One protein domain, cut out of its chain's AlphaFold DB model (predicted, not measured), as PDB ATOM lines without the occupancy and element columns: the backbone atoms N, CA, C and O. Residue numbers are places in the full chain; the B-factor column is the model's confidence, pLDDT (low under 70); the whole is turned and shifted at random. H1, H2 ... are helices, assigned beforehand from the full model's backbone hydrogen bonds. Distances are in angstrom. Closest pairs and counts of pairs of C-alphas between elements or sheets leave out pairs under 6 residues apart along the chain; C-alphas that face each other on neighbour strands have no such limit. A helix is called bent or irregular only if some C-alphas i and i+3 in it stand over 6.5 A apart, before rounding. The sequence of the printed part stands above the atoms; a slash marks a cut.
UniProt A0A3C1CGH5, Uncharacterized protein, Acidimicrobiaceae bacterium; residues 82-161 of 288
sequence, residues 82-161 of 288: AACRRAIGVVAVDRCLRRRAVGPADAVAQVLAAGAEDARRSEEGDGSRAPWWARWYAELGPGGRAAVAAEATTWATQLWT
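Overview. This is residues 82 to 161 of the 288 residues of an uncharacterized protein of Acidimicrobiaceae bacterium (UniProt A0A3C1CGH5). Two long helices, H2 and H4, make a V that closes where the first half of H2 meets H4; the short helix H3 bridges its open side, and H1 packs across one side of the V near its closed end. Beyond H3 the last residues of H2 run on to one end of the longest axis, and the link of 10 residues after H2 turns there and folds back to H3. The 80 printed residues hold four named helices in the order H1, H2, H3, H4 and no named strand: the class is all helix. The whole is compact, with a radius of gyration of the C-alphas of 12.3 A and spans of 39 by 27 by 17 A.

Arrangement. Begin at H2, residues 104 to 123, and look at its residues 104 to 112, which alone touch H4, residues 142 to 161. Their closest C-alphas, of Ala 105 and Thr 153, are 5.2 A apart, at a steep tilt of 51 degrees, opposite ways. The same part of H2 touches H1, residues 82 to 97, at a steep tilt of 66 degrees, opposite ways; the closest C-alphas, of Ala 92 and Ala 107, are 4.7 A apart. H1 also touches H4, at a steep tilt of 52 degrees, the same way, with the closest C-alphas, of Arg 85 and Ala 152, 3.8 A apart. Further along H2, residues 112 to 119 alone touch H3, residues 134 to 139, about perpendicular at 85 degrees; the closest C-alphas, of Gly 115 and Ala 134, are 5.3 A apart. H3 and H4 form a helical hairpin at a shallow tilt of 34 degrees, only just short of steep, opposite ways; residues 144 to 148 of H4 alone touch H3, and the closest C-alphas, of Tyr 137 and Arg 145, are 6.5 A apart. H1 and H3 are apart. In H2, H3 and H4 every O i to N i+4 pair is within hydrogen-bond range; in H1, 9 of 12 are.

Along the chain. Find C-alpha 104 at (3.599, 98.354, -43.738); from there H2 runs 28.6 A to C-alpha 123. H4 runs 28.0 A from C-alpha 142 to C-alpha 161 at (8.035, 106.823, -46.363). H1 starts at C-alpha 82, at (-8.936, 101.192, -54.070), and spans 23.2 A; it has a kink of 28 degrees near residue 89 and is irregular, with C-alphas 83 and 86 7.0 A apart. H3 measures 8.8 A.

Size, cuts and confidence. The two C-alphas farthest apart, of Gly 125 and Thr 161, are 39.2 A apart. The printed part has no cut; the link from H3 to H4 is tight, the other two are short. Mean pLDDT of the printed part is 93.9, and residue 127 alone is under 70.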
ATOM      1  N   ALA A  82      -9.291  99.777 -54.062       91.69
ATOM      2  CA  ALA A  82      -8.936 101.192 -54.070       91.69
ATOM      3  C   ALA A  82      -9.708 102.018 -53.021       91.69
ATOM      4  O   ALA A  82      -9.137 102.927 -52.417       91.69
ATOM      5  N   ALA A  83     -10.983 101.701 -52.761       90.94
ATOM      6  CA  ALA A  83     -11.770 102.365 -51.718       90.94
ATOM      7  C   ALA A  83     -11.307 101.981 -50.297       90.94
ATOM      8  O   ALA A  83     -11.352 102.808 -49.384       90.94
ATOM      9  N   CYS A  84     -10.824 100.749 -50.106       94.56
ATOM     10  CA  CYS A  84     -10.415 100.229 -48.797       94.56
ATOM     11  C   CYS A  84      -8.990 100.632 -48.400       94.56
ATOM     12  O   CYS A  84      -8.717 100.817 -47.209       94.56
ATOM     13  N   ARG A  85      -8.091 100.805 -49.381       94.88
ATOM     14  CA  ARG A  85      -6.642 100.973 -49.162       94.88
ATOM     15  C   ARG A  85      -6.284 101.988 -48.092       94.88
ATOM     16  O   ARG A  85      -5.412 101.747 -47.270       94.88
ATOM     17  N   ARG A  86      -7.002 103.111 -48.070       93.19
ATOM     18  CA  ARG A  86      -6.738 104.202 -47.139       93.19
ATOM     19  C   ARG A  86      -7.273 103.908 -45.743       93.19
ATOM     20  O   ARG A  86      -6.594 104.225 -44.777       93.19
ATOM     21  N   ALA A  87      -8.467 103.326 -45.624       93.94
ATOM     22  CA  ALA A  87      -9.049 102.976 -44.325       93.94
ATOM     23  C   ALA A  87      -8.186 101.944 -43.582       93.94
ATOM     24  O   ALA A  87      -7.993 102.065 -42.377       93.94
ATOM     25  N   ILE A  88      -7.621 100.982 -44.315       97.06
ATOM     26  CA  ILE A  88      -6.677  99.992 -43.785       97.06
ATOM     27  C   ILE A  88      -5.301 100.633 -43.558       97.06
ATOM     28  O   ILE A  88      -4.709 100.508 -42.488       97.06
ATOM     29  N   GLY A  89      -4.807 101.364 -44.558       96.88
ATOM     30  CA  GLY A  89      -3.451 101.893 -44.578       96.88
ATOM     31  C   GLY A  89      -3.153 102.901 -43.469       96.88
ATOM     32  O   GLY A  89      -2.072 102.847 -42.897       96.88
ATOM     33  N   VAL A  90      -4.098 103.771 -43.089       95.69
ATOM     34  CA  VAL A  90      -3.878 104.704 -41.961       95.69
ATOM     35  C   VAL A  90      -3.663 103.973 -40.635       95.69
ATOM     36  O   VAL A  90      -2.801 104.364 -39.853       95.69
ATOM     37  N   VAL A  91      -4.404 102.885 -40.400       96.56
ATOM     38  CA  VAL A  91      -4.255 102.055 -39.195       96.56
ATOM     39  C   VAL A  91      -2.934 101.288 -39.247       96.56
ATOM     40  O   VAL A  91      -2.248 101.171 -38.234       96.56
ATOM     41  N   ALA A  92      -2.544 100.804 -40.429       97.88
ATOM     42  CA  ALA A  92      -1.262 100.139 -40.626       97.88
ATOM     43  C   ALA A  92      -0.077 101.077 -40.325       97.88
ATOM     44  O   ALA A  92       0.833 100.693 -39.595       97.88
ATOM     45  N   VAL A  93      -0.116 102.327 -40.804       97.31
ATOM     46  CA  VAL A  93       0.924 103.327 -40.502       97.31
ATOM     47  C   VAL A  93       0.981 103.636 -39.002       97.31
ATOM     48  O   VAL A  93       2.076 103.655 -38.444       97.31
ATOM     49  N   ASP A  94      -0.160 103.798 -38.319       95.94
ATOM     50  CA  ASP A  94      -0.183 103.983 -36.856       95.94
ATOM     51  C   ASP A  94       0.482 102.805 -36.119       95.94
ATOM     52  O   ASP A  94       1.297 103.021 -35.219       95.94
ATOM     53  N   ARG A  95       0.230 101.557 -36.542       96.38
ATOM     54  CA  ARG A  95       0.900 100.372 -35.975       96.38
ATOM     55  C   ARG A  95       2.412 100.393 -36.195       96.38
ATOM     56  O   ARG A  95       3.144 100.088 -35.252       96.38
ATOM     57  N   CYS A  96       2.878 100.777 -37.385       96.56
ATOM     58  CA  CYS A  96       4.308 100.928 -37.667       96.56
ATOM     59  C   CYS A  96       4.950 101.975 -36.744       96.56
ATOM     60  O   CYS A  96       5.969 101.696 -36.114       96.56
ATOM     61  N   LEU A  97       4.339 103.157 -36.598       94.69
ATOM     62  CA  LEU A  97       4.898 104.220 -35.750       94.69
ATOM     63  C   LEU A  97       4.924 103.845 -34.268       94.69
ATOM     64  O   LEU A  97       5.859 104.200 -33.554       94.69
ATOM     65  N   ARG A  98       3.934 103.075 -33.807       94.25
ATOM     66  CA  ARG A  98       3.892 102.539 -32.438       94.25
ATOM     67  C   ARG A  98       4.755 101.292 -32.243       94.25
ATOM     68  O   ARG A  98       4.660 100.671 -31.186       94.25
ATOM     69  N   ARG A  99       5.562 100.902 -33.241       94.31
ATOM     70  CA  ARG A  99       6.415  99.699 -33.229       94.31
ATOM     71  C   ARG A  99       5.643  98.408 -32.918       94.31
ATOM     72  O   ARG A  99       6.185  97.483 -32.325       94.31
ATOM     73  N   ARG A 100       4.367  98.348 -33.311       95.19
ATOM     74  CA  ARG A 100       3.506  97.154 -33.191       95.19
ATOM     75  C   ARG A 100       3.589  96.240 -34.417       95.19
ATOM     76  O   ARG A 100       3.021  95.157 -34.408       95.19
ATOM     77  N   ALA A 101       4.260  96.700 -35.465       95.69
ATOM     78  CA  ALA A 101       4.512  95.966 -36.693       95.69
ATOM     79  C   ALA A 101       5.903  96.331 -37.218       95.69
ATOM     80  O   ALA A 101       6.378  97.447 -36.991       95.69
ATOM     81  N   VAL A 102       6.537  95.396 -37.927       94.00
ATOM     82  CA  VAL A 102       7.898  95.576 -38.468       94.00
ATOM     83  C   VAL A 102       7.897  96.536 -39.661       94.00
ATOM     84  O   VAL A 102       8.847  97.286 -39.870       94.00
ATOM     85  N   GLY A 103       6.810  96.544 -40.432       96.06
ATOM     86  CA  GLY A 103       6.642  97.431 -41.575       96.06
ATOM     87  C   GLY A 103       5.224  97.389 -42.149       96.06
ATOM     88  O   GLY A 103       4.377  96.640 -41.654       96.06
ATOM     89  N   PRO A 104       4.950  98.174 -43.207       97.88
ATOM     90  CA  PRO A 104       3.599  98.354 -43.738       97.88
ATOM     91  C   PRO A 104       2.897  97.058 -44.155       97.88
ATOM     92  O   PRO A 104       1.712  96.912 -43.882       97.88
ATOM     93  N   ALA A 105       3.606  96.112 -44.779       98.25
ATOM     94  CA  ALA A 105       3.017  94.849 -45.231       98.25
ATOM     95  C   ALA A 105       2.526  93.980 -44.057       98.25
ATOM     96  O   ALA A 105       1.385  93.520 -44.062       98.25
ATOM     97  N   ASP A 106       3.363  93.820 -43.026       98.31
ATOM     98  CA  ASP A 106       3.013  93.131 -41.777       98.31
ATOM     99  C   ASP A 106       1.842  93.840 -41.076       98.31
ATOM    100  O   ASP A 106       0.814  93.232 -40.782       98.31
ATOM    101  N   ALA A 107       1.924  95.164 -40.925       98.31
ATOM    102  CA  ALA A 107       0.865  95.956 -40.309       98.31
ATOM    103  C   ALA A 107      -0.486  95.807 -41.032       98.31
ATOM    104  O   ALA A 107      -1.519  95.650 -40.380       98.31
ATOM    105  N   VAL A 108      -0.494  95.833 -42.368       98.62
ATOM    106  CA  VAL A 108      -1.701  95.627 -43.182       98.62
ATOM    107  C   VAL A 108      -2.266  94.227 -42.981       98.62
ATOM    108  O   VAL A 108      -3.472  94.103 -42.767       98.62
ATOM    109  N   ALA A 109      -1.425  93.189 -42.993       98.12
ATOM    110  CA  ALA A 109      -1.866  91.819 -42.749       98.12
ATOM    111  C   ALA A 109      -2.565  91.693 -41.385       98.12
ATOM    112  O   ALA A 109      -3.668  91.156 -41.295       98.12
ATOM    113  N   GLN A 110      -1.983  92.283 -40.338       98.19
ATOM    114  CA  GLN A 110      -2.586  92.272 -39.008       98.19
ATOM    115  C   GLN A 110      -3.884  93.103 -38.918       98.19
ATOM    116  O   GLN A 110      -4.770  92.768 -38.130       98.19
ATOM    117  N   VAL A 111      -4.014  94.210 -39.666       97.81
ATOM    118  CA  VAL A 111      -5.256  95.013 -39.714       97.81
ATOM    119  C   VAL A 111      -6.369  94.247 -40.419       97.81
ATOM    120  O   VAL A 111      -7.497  94.236 -39.931       97.81
ATOM    121  N   LEU A 112      -6.057  93.592 -41.538       97.94
ATOM    122  CA  LEU A 112      -7.008  92.769 -42.282       97.94
ATOM    123  C   LEU A 112      -7.497  91.581 -41.450       97.94
ATOM    124  O   LEU A 112      -8.702  91.349 -41.389       97.94
ATOM    125  N   ALA A 113      -6.586  90.885 -40.763       96.69
ATOM    126  CA  ALA A 113      -6.934  89.786 -39.866       96.69
ATOM    127  C   ALA A 113      -7.850  90.248 -38.721       96.69
ATOM    128  O   ALA A 113      -8.888  89.639 -38.484       96.69
ATOM    129  N   ALA A 114      -7.512  91.364 -38.062       95.06
ATOM    130  CA  ALA A 114      -8.341  91.927 -36.998       95.06
ATOM    131  C   ALA A 114      -9.732  92.344 -37.505       95.06
ATOM    132  O   ALA A 114     -10.732  92.029 -36.872       95.06
ATOM    133  N   GLY A 115      -9.814  92.998 -38.668       95.12
ATOM    134  CA  GLY A 115     -11.098  93.399 -39.241       95.12
ATOM    135  C   GLY A 115     -11.974  92.209 -39.635       95.12
ATOM    136  O   GLY A 115     -13.175  92.243 -39.388       95.12
ATOM    137  N   ALA A 116     -11.395  91.147 -40.205       93.44
ATOM    138  CA  ALA A 116     -12.133  89.925 -40.527       93.44
ATOM    139  C   ALA A 116     -12.692  89.241 -39.267       93.44
ATOM    140  O   ALA A 116     -13.835  88.787 -39.272       93.44
ATOM    141  N   GLU A 117     -11.921  89.224 -38.178       92.38
ATOM    142  CA  GLU A 117     -12.397  88.721 -36.888       92.38
ATOM    143  C   GLU A 117     -13.503  89.609 -36.300       92.38
ATOM    144  O   GLU A 117     -14.510  89.104 -35.808       92.38
ATOM    145  N   ASP A 118     -13.379  90.935 -36.406       91.31
ATOM    146  CA  ASP A 118     -14.435  91.858 -35.982       91.31
ATOM    147  C   ASP A 118     -15.736  91.640 -36.764       91.31
ATOM    148  O   ASP A 118     -16.808  91.690 -36.166       91.31
ATOM    149  N   ALA A 119     -15.656  91.375 -38.074       90.62
ATOM    150  CA  ALA A 119     -16.820  91.074 -38.909       90.62
ATOM    151  C   ALA A 119     -17.544  89.806 -38.447       90.62
ATOM    152  O   ALA A 119     -18.764  89.835 -38.298       90.62
ATOM    153  N   ARG A 120     -16.797  88.740 -38.142       88.88
ATOM    154  CA  ARG A 120     -17.365  87.506 -37.585       88.88
ATOM    155  C   ARG A 120     -18.068  87.749 -36.251       88.88
ATOM    156  O   ARG A 120     -19.228  87.389 -36.094       88.88
ATOM    157  N   ARG A 121     -17.411  88.444 -35.319       87.81
ATOM    158  CA  ARG A 121     -17.997  88.760 -34.002       87.81
ATOM    159  C   ARG A 121     -19.230  89.662 -34.101       87.81
ATOM    160  O   ARG A 121     -20.168  89.512 -33.321       87.81
ATOM    161  N   SER A 122     -19.260  90.591 -35.062       86.06
ATOM    162  CA  SER A 122     -20.457  91.394 -35.350       86.06
ATOM    163  C   SER A 122     -21.636  90.535 -35.822       86.06
ATOM    164  O   SER A 122     -22.768  90.822 -35.443       86.06
ATOM    165  N   GLU A 123     -21.394  89.499 -36.629       84.12
ATOM    166  CA  GLU A 123     -22.432  88.558 -37.083       84.12
ATOM    167  C   GLU A 123     -22.935  87.658 -35.947       84.12
ATOM    168  O   GLU A 123     -24.120  87.341 -35.890       84.12
ATOM    169  N   GLU A 124     -22.058  87.325 -35.001       85.62
ATOM    170  CA  GLU A 124     -22.373  86.563 -33.786       85.62
ATOM    171  C   GLU A 124     -23.106  87.401 -32.711       85.62
ATOM    172  O   GLU A 124     -23.513  86.869 -31.679       85.62
ATOM    173  N   GLY A 125     -23.325  88.702 -32.947       79.00
ATOM    174  CA  GLY A 125     -24.099  89.576 -32.058       79.00
ATOM    175  C   GLY A 125     -23.325  90.149 -30.864       79.00
ATOM    176  O   GLY A 125     -23.934  90.760 -29.989       79.00
ATOM    177  N   ASP A 126     -21.993  90.035 -30.842       76.62
ATOM    178  CA  ASP A 126     -21.106  90.435 -29.728       76.62
ATOM    179  C   ASP A 126     -20.935  91.968 -29.570       76.62
ATOM    180  O   ASP A 126     -19.997  92.466 -28.953       76.62
ATOM    181  N   GLY A 127     -21.788  92.781 -30.203       69.88
ATOM    182  CA  GLY A 127     -21.714  94.250 -30.140       69.88
ATOM    183  C   GLY A 127     -20.440  94.874 -30.742       69.88
ATOM    184  O   GLY A 127     -20.311  96.102 -30.755       69.88
ATOM    185  N   SER A 128     -19.511  94.066 -31.272       74.56
ATOM    186  CA  SER A 128     -18.340  94.540 -32.011       74.56
ATOM    187  C   SER A 128     -18.789  95.344 -33.228       74.56
ATOM    188  O   SER A 128     -19.751  94.979 -33.909       74.56
ATOM    189  N   ARG A 129     -18.096  96.448 -33.523       82.00
ATOM    190  CA  ARG A 129     -18.380  97.286 -34.691       82.00
ATOM    191  C   ARG A 129     -17.304  97.068 -35.743       82.00
ATOM    192  O   ARG A 129     -16.324  97.814 -35.787       82.00
ATOM    193  N   ALA A 130     -17.512  96.065 -36.592       88.00
ATOM    194  CA  ALA A 130     -16.627  95.788 -37.710       88.00
ATOM    195  C   ALA A 130     -16.420  97.035 -38.596       88.00
ATOM    196  O   ALA A 130     -17.371  97.787 -38.856       88.00
ATOM    197  N   PRO A 131     -15.192  97.276 -39.092       91.56
ATOM    198  CA  PRO A 131     -14.956  98.295 -40.105       91.56
ATOM    199  C   PRO A 131     -15.847  98.066 -41.332       91.56
ATOM    200  O   PRO A 131     -16.075  96.929 -41.732       91.56
ATOM    201  N   TRP A 132     -16.295  99.142 -41.985       92.50
ATOM    202  CA  TRP A 132     -17.232  99.061 -43.120       92.50
ATOM    203  C   TRP A 132     -16.760  98.144 -44.263       92.50
ATOM    204  O   TRP A 132     -17.579  97.604 -44.998       92.50
ATOM    205  N   TRP A 133     -15.444  97.981 -44.428       95.19
ATOM    206  CA  TRP A 133     -14.841  97.151 -45.470       95.19
ATOM    207  C   TRP A 133     -14.736  95.673 -45.082       95.19
ATOM    208  O   TRP A 133     -14.512  94.844 -45.957       95.19
ATOM    209  N   ALA A 134     -14.854  95.333 -43.796       95.38
ATOM    210  CA  ALA A 134     -14.461  94.030 -43.270       95.38
ATOM    211  C   ALA A 134     -15.361  92.888 -43.747       95.38
ATOM    212  O   ALA A 134     -14.850  91.862 -44.193       95.38
ATOM    213  N   ARG A 135     -16.683  93.093 -43.736       92.75
ATOM    214  CA  ARG A 135     -17.643  92.104 -44.246       92.75
ATOM    215  C   ARG A 135     -17.443  91.844 -45.738       92.75
ATOM    216  O   ARG A 135     -17.239  90.710 -46.144       92.75
ATOM    217  N   TRP A 136     -17.389  92.915 -46.530       95.38
ATOM    218  CA  TRP A 136     -17.095  92.816 -47.961       95.38
ATOM    219  C   TRP A 136     -15.766  92.095 -48.221       95.38
ATOM    220  O   TRP A 136     -15.698  91.224 -49.079       95.38
ATOM    221  N   TYR A 137     -14.716  92.414 -47.460       96.56
ATOM    222  CA  TYR A 137     -13.410  91.761 -47.572       96.56
ATOM    223  C   TYR A 137     -13.465  90.256 -47.265       96.56
ATOM    224  O   TYR A 137     -12.795  89.478 -47.948       96.56
ATOM    225  N   ALA A 138     -14.252  89.840 -46.267       93.56
ATOM    226  CA  ALA A 138     -14.416  88.434 -45.898       93.56
ATOM    227  C   ALA A 138     -15.073  87.606 -47.020       93.56
ATOM    228  O   ALA A 138     -14.688  86.458 -47.237       93.56
ATOM    229  N   GLU A 139     -15.990  88.215 -47.778       94.44
ATOM    230  CA  GLU A 139     -16.699  87.594 -48.908       94.44
ATOM    231  C   GLU A 139     -15.819  87.434 -50.169       94.44
ATOM    232  O   GLU A 139     -16.161  86.685 -51.086       94.44
ATOM    233  N   LEU A 140     -14.661  88.103 -50.242       96.62
ATOM    234  CA  LEU A 140     -13.769  88.016 -51.402       96.62
ATOM    235  C   LEU A 140     -13.033  86.677 -51.465       96.62
ATOM    236  O   LEU A 140     -12.505  86.199 -50.466       96.62
ATOM    237  N   GLY A 141     -12.850  86.134 -52.671       97.06
ATOM    238  CA  GLY A 141     -11.906  85.036 -52.904       97.06
ATOM    239  C   GLY A 141     -10.435  85.439 -52.663       97.06
ATOM    240  O   GLY A 141     -10.124  86.630 -52.538       97.06
ATOM    241  N   PRO A 142      -9.489  84.477 -52.650       96.81
ATOM    242  CA  PRO A 142      -8.074  84.736 -52.354       96.81
ATOM    243  C   PRO A 142      -7.441  85.853 -53.196       96.81
ATOM    244  O   PRO A 142      -6.749  86.709 -52.649       96.81
ATOM    245  N   GLY A 143      -7.730  85.900 -54.502       97.69
ATOM    246  CA  GLY A 143      -7.222  86.947 -55.396       97.69
ATOM    247  C   GLY A 143      -7.741  88.348 -55.049       97.69
ATOM    248  O   GLY A 143      -6.971  89.305 -55.027       97.69
ATOM    249  N   GLY A 144      -9.024  88.470 -54.694       97.38
ATOM    250  CA  GLY A 144      -9.610  89.743 -54.260       97.38
ATOM    251  C   GLY A 144      -9.007  90.229 -52.942       97.38
ATOM    252  O   GLY A 144      -8.627  91.394 -52.824       97.38
ATOM    253  N   ARG A 145      -8.826  89.324 -51.972       97.94
ATOM    254  CA  ARG A 145      -8.162  89.647 -50.700       97.94
ATOM    255  C   ARG A 145      -6.707  90.072 -50.897       97.94
ATOM    256  O   ARG A 145      -6.269  91.029 -50.258       97.94
ATOM    257  N   ALA A 146      -5.982  89.411 -51.801       98.06
ATOM    258  CA  ALA A 146      -4.620  89.790 -52.167       98.06
ATOM    259  C   ALA A 146      -4.568  91.190 -52.801       98.06
ATOM    260  O   ALA A 146      -3.711  91.990 -52.431       98.06
ATOM    261  N   ALA A 147      -5.519  91.532 -53.677       98.25
ATOM    262  CA  ALA A 147      -5.612  92.869 -54.265       98.25
ATOM    263  C   ALA A 147      -5.859  93.961 -53.206       98.25
ATOM    264  O   ALA A 147      -5.210  95.005 -53.235       98.25
ATOM    265  N   VAL A 148      -6.742  93.711 -52.228       98.25
ATOM    266  CA  VAL A 148      -6.968  94.632 -51.095       98.25
ATOM    267  C   VAL A 148      -5.688  94.823 -50.277       98.25
ATOM    268  O   VAL A 148      -5.325  95.959 -49.967       98.25
ATOM    269  N   ALA A 149      -4.989  93.731 -49.954       98.38
ATOM    270  CA  ALA A 149      -3.735  93.785 -49.208       98.38
ATOM    271  C   ALA A 149      -2.642  94.550 -49.970       98.38
ATOM    272  O   ALA A 149      -1.952  95.376 -49.373       98.38
ATOM    273  N   ALA A 150      -2.509  94.326 -51.278       98.12
ATOM    274  CA  ALA A 150      -1.527  94.999 -52.123       98.12
ATOM    275  C   ALA A 150      -1.787  96.512 -52.221       98.12
ATOM    276  O   ALA A 150      -0.874  97.312 -52.002       98.12
ATOM    277  N   GLU A 151      -3.034  96.917 -52.475       97.12
ATOM    278  CA  GLU A 151      -3.435  98.327 -52.514       97.12
ATOM    279  C   GLU A 151      -3.198  99.020 -51.166       97.12
ATOM    280  O   GLU A 151      -2.599 100.098 -51.109       97.12
ATOM    281  N   ALA A 152      -3.615  98.392 -50.062       97.75
ATOM    282  CA  ALA A 152      -3.417  98.931 -48.721       97.75
ATOM    283  C   ALA A 152      -1.932  99.020 -48.338       97.75
ATOM    284  O   ALA A 152      -1.512 100.029 -47.774       97.75
ATOM    285  N   THR A 153      -1.128  98.006 -48.678       98.25
ATOM    286  CA  THR A 153       0.321  97.983 -48.415       98.25
ATOM    287  C   THR A 153       1.036  99.063 -49.206       98.25
ATOM    288  O   THR A 153       1.862  99.784 -48.646       98.25
ATOM    289  N   THR A 154       0.691  99.227 -50.484       95.88
ATOM    290  CA  THR A 154       1.252 100.278 -51.340       95.88
ATOM    291  C   THR A 154       0.941 101.652 -50.762       95.88
ATOM    292  O   THR A 154       1.846 102.455 -50.548       95.88
ATOM    293  N   TRP A 155      -0.326 101.899 -50.423       95.44
ATOM    294  CA  TRP A 155      -0.759 103.165 -49.844       95.44
ATOM    295  C   TRP A 155      -0.085 103.446 -48.490       95.44
ATOM    296  O   TRP A 155       0.411 104.548 -48.255       95.44
ATOM    297  N   ALA A 156      -0.024 102.447 -47.603       97.06
ATOM    298  CA  ALA A 156       0.605 102.573 -46.289       97.06
ATOM    299  C   ALA A 156       2.109 102.831 -46.406       97.06
ATOM    300  O   ALA A 156       2.634 103.690 -45.706       97.06
ATOM    301  N   THR A 157       2.788 102.137 -47.322       96.00
ATOM    302  CA  THR A 157       4.214 102.348 -47.601       96.00
ATOM    303  C   THR A 157       4.462 103.767 -48.082       96.00
ATOM    304  O   THR A 157       5.330 104.439 -47.542       96.00
ATOM    305  N   GLN A 158       3.663 104.249 -49.036       93.75
ATOM    306  CA  GLN A 158       3.779 105.606 -49.567       93.75
ATOM    307  C   GLN A 158       3.628 106.678 -48.483       93.75
ATOM    308  O   GLN A 158       4.423 107.609 -48.440       93.75
ATOM    309  N   LEU A 159       2.635 106.561 -47.594       94.50
ATOM    310  CA  LEU A 159       2.493 107.505 -46.483       94.50
ATOM    311  C   LEU A 159       3.642 107.364 -45.475       94.50
ATOM    312  O   LEU A 159       4.200 108.366 -45.035       94.50
ATOM    313  N   TRP A 160       4.003 106.131 -45.113       94.88
ATOM    314  CA  TRP A 160       5.043 105.862 -44.123       94.88
ATOM    315  C   TRP A 160       6.418 106.380 -44.557       94.88
ATOM    316  O   TRP A 160       7.160 106.875 -43.718       94.88
ATOM    317  N   THR A 161       6.746 106.335 -45.847       93.06
ATOM    318  CA  THR A 161       8.035 106.823 -46.363       93.06
ATOM    319  C   THR A 161       8.015 108.288 -46.798       93.06
ATOM    320  O   THR A 161       9.079 108.866 -47.004       93.06
TER     321      THR A 161